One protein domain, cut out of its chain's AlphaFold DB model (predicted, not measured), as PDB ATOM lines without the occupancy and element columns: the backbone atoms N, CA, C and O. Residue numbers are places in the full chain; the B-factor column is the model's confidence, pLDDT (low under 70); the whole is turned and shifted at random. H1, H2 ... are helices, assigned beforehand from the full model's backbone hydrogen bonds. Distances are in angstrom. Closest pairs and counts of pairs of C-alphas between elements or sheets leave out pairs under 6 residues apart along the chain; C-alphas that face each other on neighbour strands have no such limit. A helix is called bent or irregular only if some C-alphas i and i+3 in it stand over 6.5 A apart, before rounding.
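What this domain is: This is residues 49 to 123 of the 139 residues of an uncharacterized protein of Roseomonas cervicalis ATCC 49957 (UniProt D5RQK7). The longest helix, H1, folds back sharply at a kink near residue 56, and its long part begins a zigzag of three helices in which H2 stands between H1 and H3. The end of H3, residues 118 to 123, sticks out free. The 75 printed residues hold three named helices, H1, H2, H3, and no named strand: all helix. The whole is only just compact, close to loose, with a radius of gyration of the C-alphas of 13.6 A, and elongated, spanning 42 by 26 by 17 A.

Where its parts are: H1, residues 49 to 75, begins with C-alpha 49 at (41.232, 49.780, -51.143) and measures 21.0 A; it is irregular, C-alphas 55 and 58 being 9.5 A apart. H2, residues 82 to 97, measures 22.0 A. H3, residues 104 to 123, measures 28.5 A and ends with C-alpha 123 at (41.171, 35.299, -17.761).

How they stand to each other: H1 and H2, a helical hairpin, touch, closest at the C-alphas of Ala 75 and Pro 84, 5.8 A, opposite ways at a shallow tilt of 12 degrees. H2 and H3, also a helical hairpin, touch through residues 87 to 94 and 106 to 113 alone, closest at the C-alphas of Gly 91 and Leu 110, 7.1 A, opposite ways at a shallow tilt of 6 degrees. H1 and H3 are apart. Every O i to N i+4 pair is within hydrogen-bond range in H2 and H3, and 21 of 23 in H1.

The domain as a whole: The C-alphas farthest apart, of Gly 57 and Arg 123, are 42.6 A apart. The printed part has no cut, both links are short, and no printed residue is under 70 in pLDDT.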
ATOM      1  N   PRO A  49      40.243  48.775 -50.748       91.06
ATOM      2  CA  PRO A  49      41.232  49.780 -51.143       91.06
ATOM      3  C   PRO A  49      40.744  50.761 -52.217       91.06
ATOM      4  O   PRO A  49      41.003  51.959 -52.105       91.06
ATOM      5  N   LEU A  50      40.029  50.288 -53.244       87.62
ATOM      6  CA  LEU A  50      39.471  51.155 -54.282       87.62
ATOM      7  C   LEU A  50      38.384  52.058 -53.710       87.62
ATOM      8  O   LEU A  50      38.350  53.235 -54.060       87.62
ATOM      9  N   GLN A  51      37.558  51.557 -52.787       88.19
ATOM     10  CA  GLN A  51      36.573  52.404 -52.116       88.19
ATOM     11  C   GLN A  51      37.227  53.473 -51.238       88.19
ATOM     12  O   GLN A  51      36.835  54.634 -51.311       88.19
ATOM     13  N   ILE A  52      38.255  53.121 -50.460       92.50
ATOM     14  CA  ILE A  52      39.021  54.104 -49.679       92.50
ATOM     15  C   ILE A  52      39.587  55.187 -50.597       92.50
ATOM     16  O   ILE A  52      39.494  56.374 -50.288       92.50
ATOM     17  N   ARG A  53      40.142  54.799 -51.747       91.31
ATOM     18  CA  ARG A  53      40.673  55.752 -52.720       91.31
ATOM     19  C   ARG A  53      39.592  56.631 -53.345       91.31
ATOM     20  O   ARG A  53      39.851  57.807 -53.574       91.31
ATOM     21  N   LEU A  54      38.414  56.082 -53.631       88.19
ATOM     22  CA  LEU A  54      37.304  56.821 -54.228       88.19
ATOM     23  C   LEU A  54      36.710  57.845 -53.253       88.19
ATOM     24  O   LEU A  54      36.432  58.970 -53.651       88.19
ATOM     25  N   GLU A  55      36.557  57.478 -51.981       90.25
ATOM     26  CA  GLU A  55      35.914  58.337 -50.980       90.25
ATOM     27  C   GLU A  55      36.879  59.323 -50.304       90.25
ATOM     28  O   GLU A  55      36.487  60.443 -49.985       90.25
ATOM     29  N   LEU A  56      38.139  58.932 -50.085       91.94
ATOM     30  CA  LEU A  56      39.125  59.729 -49.335       91.94
ATOM     31  C   LEU A  56      40.340  60.161 -50.173       91.94
ATOM     32  O   LEU A  56      41.280  60.776 -49.656       91.94
ATOM     33  N   GLY A  57      40.366  59.816 -51.461       93.88
ATOM     34  CA  GLY A  57      41.467  60.132 -52.362       93.88
ATOM     35  C   GLY A  57      42.789  59.448 -51.995       93.88
ATOM     36  O   GLY A  57      42.865  58.442 -51.279       93.88
ATOM     37  N   TRP A  58      43.882  60.028 -52.494       95.75
ATOM     38  CA  TRP A  58      45.236  59.547 -52.216       95.75
ATOM     39  C   TRP A  58      45.633  59.670 -50.747       95.75
ATOM     40  O   TRP A  58      46.306  58.781 -50.230       95.75
ATOM     41  N   VAL A  59      45.182  60.726 -50.065       97.69
ATOM     42  CA  VAL A  59      45.482  60.941 -48.643       97.69
ATOM     43  C   VAL A  59      44.936  59.784 -47.810       97.69
ATOM     44  O   VAL A  59      45.693  59.146 -47.080       97.69
ATOM     45  N   GLY A  60      43.655  59.436 -47.979       96.19
ATOM     46  CA  GLY A  60      43.072  58.297 -47.269       96.19
ATOM     47  C   GLY A  60      43.717  56.963 -47.637       96.19
ATOM     48  O   GLY A  60      43.935  56.130 -46.763       96.19
ATOM     49  N   THR A  61      44.099  56.784 -48.904       95.56
ATOM     50  CA  THR A  61      44.792  55.568 -49.366       95.56
ATOM     51  C   THR A  61      46.129  55.374 -48.646       95.56
ATOM     52  O   THR A  61      46.410  54.286 -48.144       95.56
ATOM     53  N   VAL A  62      46.943  56.430 -48.556       98.12
ATOM     54  CA  VAL A  62      48.242  56.390 -47.869       98.12
ATOM     55  C   VAL A  62      48.056  56.136 -46.375       98.12
ATOM     56  O   VAL A  62      48.754  55.295 -45.812       98.12
ATOM     57  N   LEU A  63      47.092  56.806 -45.737       98.06
ATOM     58  CA  LEU A  63      46.806  56.607 -44.315       98.06
ATOM     59  C   LEU A  63      46.329  55.179 -44.017       98.06
ATOM     60  O   LEU A  63      46.801  54.571 -43.058       98.06
ATOM     61  N   ALA A  64      45.454  54.614 -44.851       95.25
ATOM     62  CA  ALA A  64      44.980  53.241 -44.697       95.25
ATOM     63  C   ALA A  64      46.115  52.218 -44.869       95.25
ATOM     64  O   ALA A  64      46.247  51.297 -44.061       95.25
ATOM     65  N   ALA A  65      46.974  52.404 -45.877       96.56
ATOM     66  CA  ALA A  65      48.142  51.552 -46.094       96.56
ATOM     67  C   ALA A  65      49.134  51.634 -44.922       96.56
ATOM     68  O   ALA A  65      49.628  50.607 -44.451       96.56
ATOM     69  N   LEU A  66      49.388  52.844 -44.409       98.25
ATOM     70  CA  LEU A  66      50.253  53.052 -43.253       98.25
ATOM     71  C   LEU A  66      49.670  52.402 -41.993       98.25
ATOM     72  O   LEU A  66      50.402  51.733 -41.269       98.25
ATOM     73  N   ALA A  67      48.365  52.539 -41.748       96.50
ATOM     74  CA  ALA A  67      47.699  51.901 -40.618       96.50
ATOM     75  C   ALA A  67      47.830  50.369 -40.672       96.50
ATOM     76  O   ALA A  67      48.244  49.759 -39.687       96.50
ATOM     77  N   LEU A  68      47.572  49.752 -41.831       95.44
ATOM     78  CA  LEU A  68      47.765  48.312 -42.054       95.44
ATOM     79  C   LEU A  68      49.214  47.877 -41.793       95.44
ATOM     80  O   LEU A  68      49.443  46.884 -41.100       95.44
ATOM     81  N   LEU A  69      50.193  48.638 -42.290       97.31
ATOM     82  CA  LEU A  69      51.611  48.358 -42.071       97.31
ATOM     83  C   LEU A  69      51.987  48.449 -40.586       97.31
ATOM     84  O   LEU A  69      52.647  47.551 -40.061       97.31
ATOM     85  N   LEU A  70      51.583  49.521 -39.902       98.00
ATOM     86  CA  LEU A  70      51.898  49.736 -38.491       98.00
ATOM     87  C   LEU A  70      51.242  48.678 -37.603       98.00
ATOM     88  O   LEU A  70      51.913  48.132 -36.727       98.00
ATOM     89  N   LEU A  71      49.980  48.327 -37.870       95.38
ATOM     90  CA  LEU A  71      49.283  47.244 -37.176       95.38
ATOM     91  C   LEU A  71      49.981  45.900 -37.399       95.38
ATOM     92  O   LEU A  71      50.214  45.175 -36.438       95.38
ATOM     93  N   GLY A  72      50.402  45.600 -38.631       96.06
ATOM     94  CA  GLY A  72      51.098  44.351 -38.949       96.06
ATOM     95  C   GLY A  72      52.451  44.258 -38.244       96.06
ATOM     96  O   GLY A  72      52.793  43.224 -37.671       96.06
ATOM     97  N   ARG A  73      53.201  45.367 -38.205       97.25
ATOM     98  CA  ARG A  73      54.466  45.452 -37.459       97.25
ATOM     99  C   ARG A  73      54.262  45.325 -35.953       97.25
ATOM    100  O   ARG A  73      55.087  44.699 -35.296       97.25
ATOM    101  N   ALA A  74      53.204  45.918 -35.404       95.69
ATOM    102  CA  ALA A  74      52.876  45.801 -33.986       95.69
ATOM    103  C   ALA A  74      52.479  44.361 -33.628       95.69
ATOM    104  O   ALA A  74      53.040  43.791 -32.696       95.69
ATOM    105  N   ALA A  75      51.594  43.744 -34.415       94.19
ATOM    106  CA  ALA A  75      51.160  42.361 -34.238       94.19
ATOM    107  C   ALA A  75      52.331  41.370 -34.332       94.19
ATOM    108  O   ALA A  75      52.455  40.481 -33.494       94.19
ATOM    109  N   GLY A  76      53.235  41.561 -35.299       94.94
ATOM    110  CA  GLY A  76      54.416  40.713 -35.482       94.94
ATOM    111  C   GLY A  76      55.458  40.800 -34.360       94.94
ATOM    112  O   GLY A  76      56.332  39.945 -34.287       94.94
ATOM    113  N   ARG A  77      55.380  41.810 -33.483       95.56
ATOM    114  CA  ARG A  77      56.269  41.967 -32.315       95.56
ATOM    115  C   ARG A  77      55.728  41.314 -31.043       95.56
ATOM    116  O   ARG A  77      56.416  41.317 -30.026       95.56
ATOM    117  N   LEU A  78      54.501  40.794 -31.071       92.25
ATOM    118  CA  LEU A  78      53.910  40.104 -29.928       92.25
ATOM    119  C   LEU A  78      54.574  38.738 -29.724       92.25
ATOM    120  O   LEU A  78      54.991  38.099 -30.686       92.25
ATOM    121  N   ALA A  79      54.619  38.265 -28.474       91.62
ATOM    122  CA  ALA A  79      55.215  36.968 -28.132       91.62
ATOM    123  C   ALA A  79      54.530  35.787 -28.847       91.62
ATOM    124  O   ALA A  79      55.187  34.813 -29.204       91.62
ATOM    125  N   LEU A  80      53.218  35.892 -29.087       90.75
ATOM    126  CA  LEU A  80      52.418  34.932 -29.854       90.75
ATOM    127  C   LEU A  80      51.701  35.666 -31.004       90.75
ATOM    128  O   LEU A  80      50.530  36.032 -30.873       90.75
ATOM    129  N   PRO A  81      52.384  35.916 -32.135       91.88
ATOM    130  CA  PRO A  81      51.874  36.799 -33.184       91.88
ATOM    131  C   PRO A  81      50.825  36.132 -34.090       91.88
ATOM    132  O   PRO A  81      50.078  36.828 -34.774       91.88
ATOM    133  N   ALA A  82      50.734  34.795 -34.090       93.81
ATOM    134  CA  ALA A  82      49.887  34.038 -35.015       93.81
ATOM    135  C   ALA A  82      48.395  34.408 -34.931       93.81
ATOM    136  O   ALA A  82      47.753  34.574 -35.965       93.81
ATOM    137  N   GLY A  83      47.850  34.587 -33.721       92.00
ATOM    138  CA  GLY A  83      46.445  34.963 -33.527       92.00
ATOM    139  C   GLY A  83      46.122  36.350 -34.104       92.00
ATOM    140  O   GLY A  83      45.282  36.448 -35.001       92.00
ATOM    141  N   PRO A  84      46.805  37.418 -33.652       92.38
ATOM    142  CA  PRO A  84      46.613  38.770 -34.179       92.38
ATOM    143  C   PRO A  84      46.882  38.897 -35.684       92.38
ATOM    144  O   PRO A  84      46.095  39.527 -36.389       92.38
ATOM    145  N   LEU A  85      47.942  38.267 -36.204       94.94
ATOM    146  CA  LEU A  85      48.229  38.268 -37.642       94.94
ATOM    147  C   LEU A  85      47.164  37.508 -38.443       94.94
ATOM    148  O   LEU A  85      46.770  37.969 -39.511       94.94
ATOM    149  N   GLY A  86      46.651  36.390 -37.921       95.00
ATOM    150  CA  GLY A  86      45.539  35.655 -38.526       95.00
ATOM    151  C   GLY A  86      44.247  36.477 -38.566       95.00
ATOM    152  O   GLY A  86      43.578  36.522 -39.598       95.00
ATOM    153  N   ALA A  87      43.929  37.195 -37.483       93.56
ATOM    154  CA  ALA A  87      42.787  38.107 -37.438       93.56
ATOM    155  C   ALA A  87      42.938  39.266 -38.437       93.56
ATOM    156  O   ALA A  87      41.988  39.586 -39.151       93.56
ATOM    157  N   MET A  88      44.138  39.850 -38.548       94.88
ATOM    158  CA  MET A  88      44.434  40.873 -39.556       94.88
ATOM    159  C   MET A  88      44.295  40.340 -40.983       94.88
ATOM    160  O   MET A  88      43.676  40.999 -41.813       94.88
ATOM    161  N   ALA A  89      44.837  39.154 -41.274       95.38
ATOM    162  CA  ALA A  89      44.739  38.540 -42.595       95.38
ATOM    163  C   ALA A  89      43.278  38.245 -42.967       95.38
ATOM    164  O   ALA A  89      42.837  38.614 -44.052       95.38
ATOM    165  N   SER A  90      42.508  37.659 -42.046       94.81
ATOM    166  CA  SER A  90      41.076  37.397 -42.231       94.81
ATOM    167  C   SER A  90      40.282  38.689 -42.459       94.81
ATOM    168  O   SER A  90      39.501  38.789 -43.410       94.81
ATOM    169  N   GLY A  91      40.539  39.722 -41.648       93.94
ATOM    170  CA  GLY A  91      39.936  41.044 -41.811       93.94
ATOM    171  C   GLY A  91      40.288  41.687 -43.152       93.94
ATOM    172  O   GLY A  91      39.413  42.245 -43.804       93.94
ATOM    173  N   PHE A  92      41.535  41.559 -43.609       93.38
ATOM    174  CA  PHE A  92      41.969  42.100 -44.895       93.38
ATOM    175  C   PHE A  92      41.364  41.347 -46.085       93.38
ATOM    176  O   PHE A  92      40.895  41.981 -47.026       93.38
ATOM    177  N   VAL A  93      41.286  40.013 -46.039       93.19
ATOM    178  CA  VAL A  93      40.572  39.220 -47.056       93.19
ATOM    179  C   VAL A  93      39.097  39.609 -47.096       93.19
ATOM    180  O   VAL A  93      38.548  39.825 -48.171       93.19
ATOM    181  N   THR A  94      38.470  39.779 -45.932       92.12
ATOM    182  CA  THR A  94      37.082  40.244 -45.835       92.12
ATOM    183  C   THR A  94      36.925  41.645 -46.427       92.12
ATOM    184  O   THR A  94      35.999  41.883 -47.196       92.12
ATOM    185  N   PHE A  95      37.849  42.560 -46.137       91.31
ATOM    186  CA  PHE A  95      37.887  43.915 -46.690       91.31
ATOM    187  C   PHE A  95      38.056  43.929 -48.217       91.31
ATOM    188  O   PHE A  95      37.455  44.760 -48.895       91.31
ATOM    189  N   LEU A  96      38.834  42.998 -48.774       90.25
ATOM    190  CA  LEU A  96      38.951  42.806 -50.219       90.25
ATOM    191  C   LEU A  96      37.676  42.198 -50.818       90.25
ATOM    192  O   LEU A  96      37.252  42.635 -51.873       90.25
ATOM    193  N   ALA A  97      37.040  41.235 -50.155       86.56
ATOM    194  CA  ALA A  97      35.852  40.555 -50.678       86.56
ATOM    195  C   ALA A  97      34.535  41.330 -50.467       86.56
ATOM    196  O   ALA A  97      33.507  40.978 -51.042       86.56
ATOM    197  N   SER A  98      34.535  42.361 -49.620       82.62
ATOM    198  CA  SER A  98      33.321  43.084 -49.241       82.62
ATOM    199  C   SER A  98      32.844  44.055 -50.320       82.62
ATOM    200  O   SER A  98      33.628  44.748 -50.963       82.62
ATOM    201  N   PHE A  99      31.520  44.211 -50.413       75.25
ATOM    202  CA  PHE A  99      30.849  45.266 -51.190       75.25
ATOM    203  C   PHE A  99      30.972  46.660 -50.555       75.25
ATOM    204  O   PHE A  99      30.412  47.630 -51.062       75.25
ATOM    205  N   GLY A 100      31.668  46.768 -49.419       82.81
ATOM    206  CA  GLY A 100      32.129  48.058 -48.951       82.81
ATOM    207  C   GLY A 100      33.040  48.040 -47.724       82.81
ATOM    208  O   GLY A 100      32.922  47.180 -46.853       82.81
ATOM    209  N   ALA A 101      33.897  49.053 -47.618       87.62
ATOM    210  CA  ALA A 101      34.764  49.314 -46.473       87.62
ATOM    211  C   ALA A 101      33.964  49.568 -45.181       87.62
ATOM    212  O   ALA A 101      34.386  49.179 -44.101       87.62
ATOM    213  N   TRP A 102      32.772  50.160 -45.275       88.75
ATOM    214  CA  TRP A 102      31.989  50.595 -44.105       88.75
ATOM    215  C   TRP A 102      30.832  49.665 -43.741       88.75
ATOM    216  O   TRP A 102      29.875  50.075 -43.089       88.75
ATOM    217  N   GLN A 103      30.876  48.420 -44.209       87.38
ATOM    218  CA  GLN A 103      29.797  47.467 -43.985       87.38
ATOM    219  C   GLN A 103      29.695  47.052 -42.501       87.38
ATOM    220  O   GLN A 103      30.660  46.503 -41.963       87.38
ATOM    221  N   PRO A 104      28.534  47.230 -41.835       90.12
ATOM    222  CA  PRO A 104      28.410  46.957 -40.402       90.12
ATOM    223  C   PRO A 104      28.719  45.509 -40.011       90.12
ATOM    224  O   PRO A 104      29.313  45.271 -38.969       90.12
ATOM    225  N   TRP A 105      28.360  44.527 -40.843       90.62
ATOM    226  CA  TRP A 105      28.464  43.108 -40.489       90.62
ATOM    227  C   TRP A 105      29.907  42.651 -40.205       90.62
ATOM    228  O   TRP A 105      30.145  41.937 -39.227       90.62
ATOM    229  N   TRP A 106      30.890  43.082 -41.004       90.88
ATOM    230  CA  TRP A 106      32.285  42.681 -40.790       90.88
ATOM    231  C   TRP A 106      32.980  43.564 -39.755       90.88
ATOM    232  O   TRP A 106      33.786  43.056 -38.980       90.88
ATOM    233  N   LEU A 107      32.612  44.847 -39.661       92.81
ATOM    234  CA  LEU A 107      33.065  45.718 -38.574       92.81
ATOM    235  C   LEU A 107      32.618  45.168 -37.209       92.81
ATOM    236  O   LEU A 107      33.423  45.081 -36.285       92.81
ATOM    237  N   CYS A 108      31.371  44.700 -37.101       96.19
ATOM    238  CA  CYS A 108      30.867  44.005 -35.916       96.19
ATOM    239  C   CYS A 108      31.595  42.679 -35.668       96.19
ATOM    240  O   CYS A 108      31.855  42.335 -34.520       96.19
ATOM    241  N   SER A 109      31.971  41.948 -36.722       94.38
ATOM    242  CA  SER A 109      32.747  40.706 -36.602       94.38
ATOM    243  C   SER A 109      34.164  40.962 -36.069       94.38
ATOM    244  O   SER A 109      34.628  40.237 -35.190       94.38
ATOM    245  N   LEU A 110      34.834  42.028 -36.526       93.69
ATOM    246  CA  LEU A 110      36.111  42.486 -35.969       93.69
ATOM    247  C   LEU A 110      35.973  42.923 -34.507       93.69
ATOM    248  O   LEU A 110      36.800  42.550 -33.675       93.69
ATOM    249  N   ALA A 111      34.924  43.682 -34.181       95.62
ATOM    250  CA  ALA A 111      34.649  44.111 -32.812       95.62
ATOM    251  C   ALA A 111      34.389  42.914 -31.883       95.62
ATOM    252  O   ALA A 111      34.922  42.866 -30.774       95.62
ATOM    253  N   LEU A 112      33.638  41.912 -32.349       95.81
ATOM    254  CA  LEU A 112      33.405  40.668 -31.620       95.81
ATOM    255  C   LEU A 112      34.707  39.882 -31.421       95.81
ATOM    256  O   LEU A 112      34.981  39.438 -30.307       95.81
ATOM    257  N   ALA A 113      35.537  39.746 -32.459       93.69
ATOM    258  CA  ALA A 113      36.836  39.081 -32.357       93.69
ATOM    259  C   ALA A 113      37.748  39.770 -31.329       93.69
ATOM    260  O   ALA A 113      38.378  39.098 -30.510       93.69
ATOM    261  N   LEU A 114      37.769  41.107 -31.316       93.62
ATOM    262  CA  LEU A 114      38.493  41.889 -30.318       93.62
ATOM    263  C   LEU A 114      37.937  41.665 -28.905       93.62
ATOM    264  O   LEU A 114      38.709  41.411 -27.982       93.62
ATOM    265  N   ALA A 115      36.615  41.710 -28.726       96.00
ATOM    266  CA  ALA A 115      35.976  41.484 -27.430       96.00
ATOM    267  C   ALA A 115      36.294  40.088 -26.867       96.00
ATOM    268  O   ALA A 115      36.634  39.957 -25.690       96.00
ATOM    269  N   LEU A 116      36.256  39.053 -27.712       94.00
ATOM    270  CA  LEU A 116      36.632  37.690 -27.333       94.00
ATOM    271  C   LEU A 116      38.119  37.592 -26.967       94.00
ATOM    272  O   LEU A 116      38.455  36.990 -25.949       94.00
ATOM    273  N   ALA A 117      39.007  38.222 -27.739       90.69
ATOM    274  CA  ALA A 117      40.437  38.250 -27.435       90.69
ATOM    275  C   ALA A 117      40.724  38.920 -26.079       90.69
ATOM    276  O   ALA A 117      41.484  38.381 -25.273       90.69
ATOM    277  N   LEU A 118      40.071  40.049 -25.787       92.12
ATOM    278  CA  LEU A 118      40.192  40.746 -24.503       92.12
ATOM    279  C   LEU A 118      39.630  39.917 -23.339       92.12
ATOM    280  O   LEU A 118      40.241  39.865 -22.273       92.12
ATOM    281  N   ALA A 119      38.501  39.233 -23.539       93.56
ATOM    282  CA  ALA A 119      37.912  38.352 -22.532       93.56
ATOM    283  C   ALA A 119      38.800  37.135 -22.213       93.56
ATOM    284  O   ALA A 119      38.825  36.664 -21.077       93.56
ATOM    285  N   LEU A 120      39.537  36.614 -23.196       89.31
ATOM    286  CA  LEU A 120      40.510  35.541 -22.978       89.31
ATOM    287  C   LEU A 120      41.770  36.057 -22.272       89.31
ATOM    288  O   LEU A 120      42.262  35.405 -21.350       89.31
ATOM    289  N   ALA A 121      42.257  37.241 -22.648       86.44
ATOM    290  CA  ALA A 121      43.410  37.867 -22.006       86.44
ATOM    291  C   ALA A 121      43.147  38.175 -20.522       86.44
ATOM    292  O   ALA A 121      43.990  37.877 -19.677       86.44
ATOM    293  N   SER A 122      41.959  38.687 -20.183       84.62
ATOM    294  CA  SER A 122      41.593  38.997 -18.794       84.62
ATOM    295  C   SER A 122      41.517  37.754 -17.900       84.62
ATOM    296  O   SER A 122      41.863  37.820 -16.719       84.62
ATOM    297  N   ARG A 123      41.138  36.595 -18.461       79.38
ATOM    298  CA  ARG A 123      41.171  35.299 -17.761       79.38
ATOM    299  C   ARG A 123      42.589  34.797 -17.515       79.38
ATOM    300  O   ARG A 123      42.837  34.237 -16.456       79.38
TER     301      ARG A 123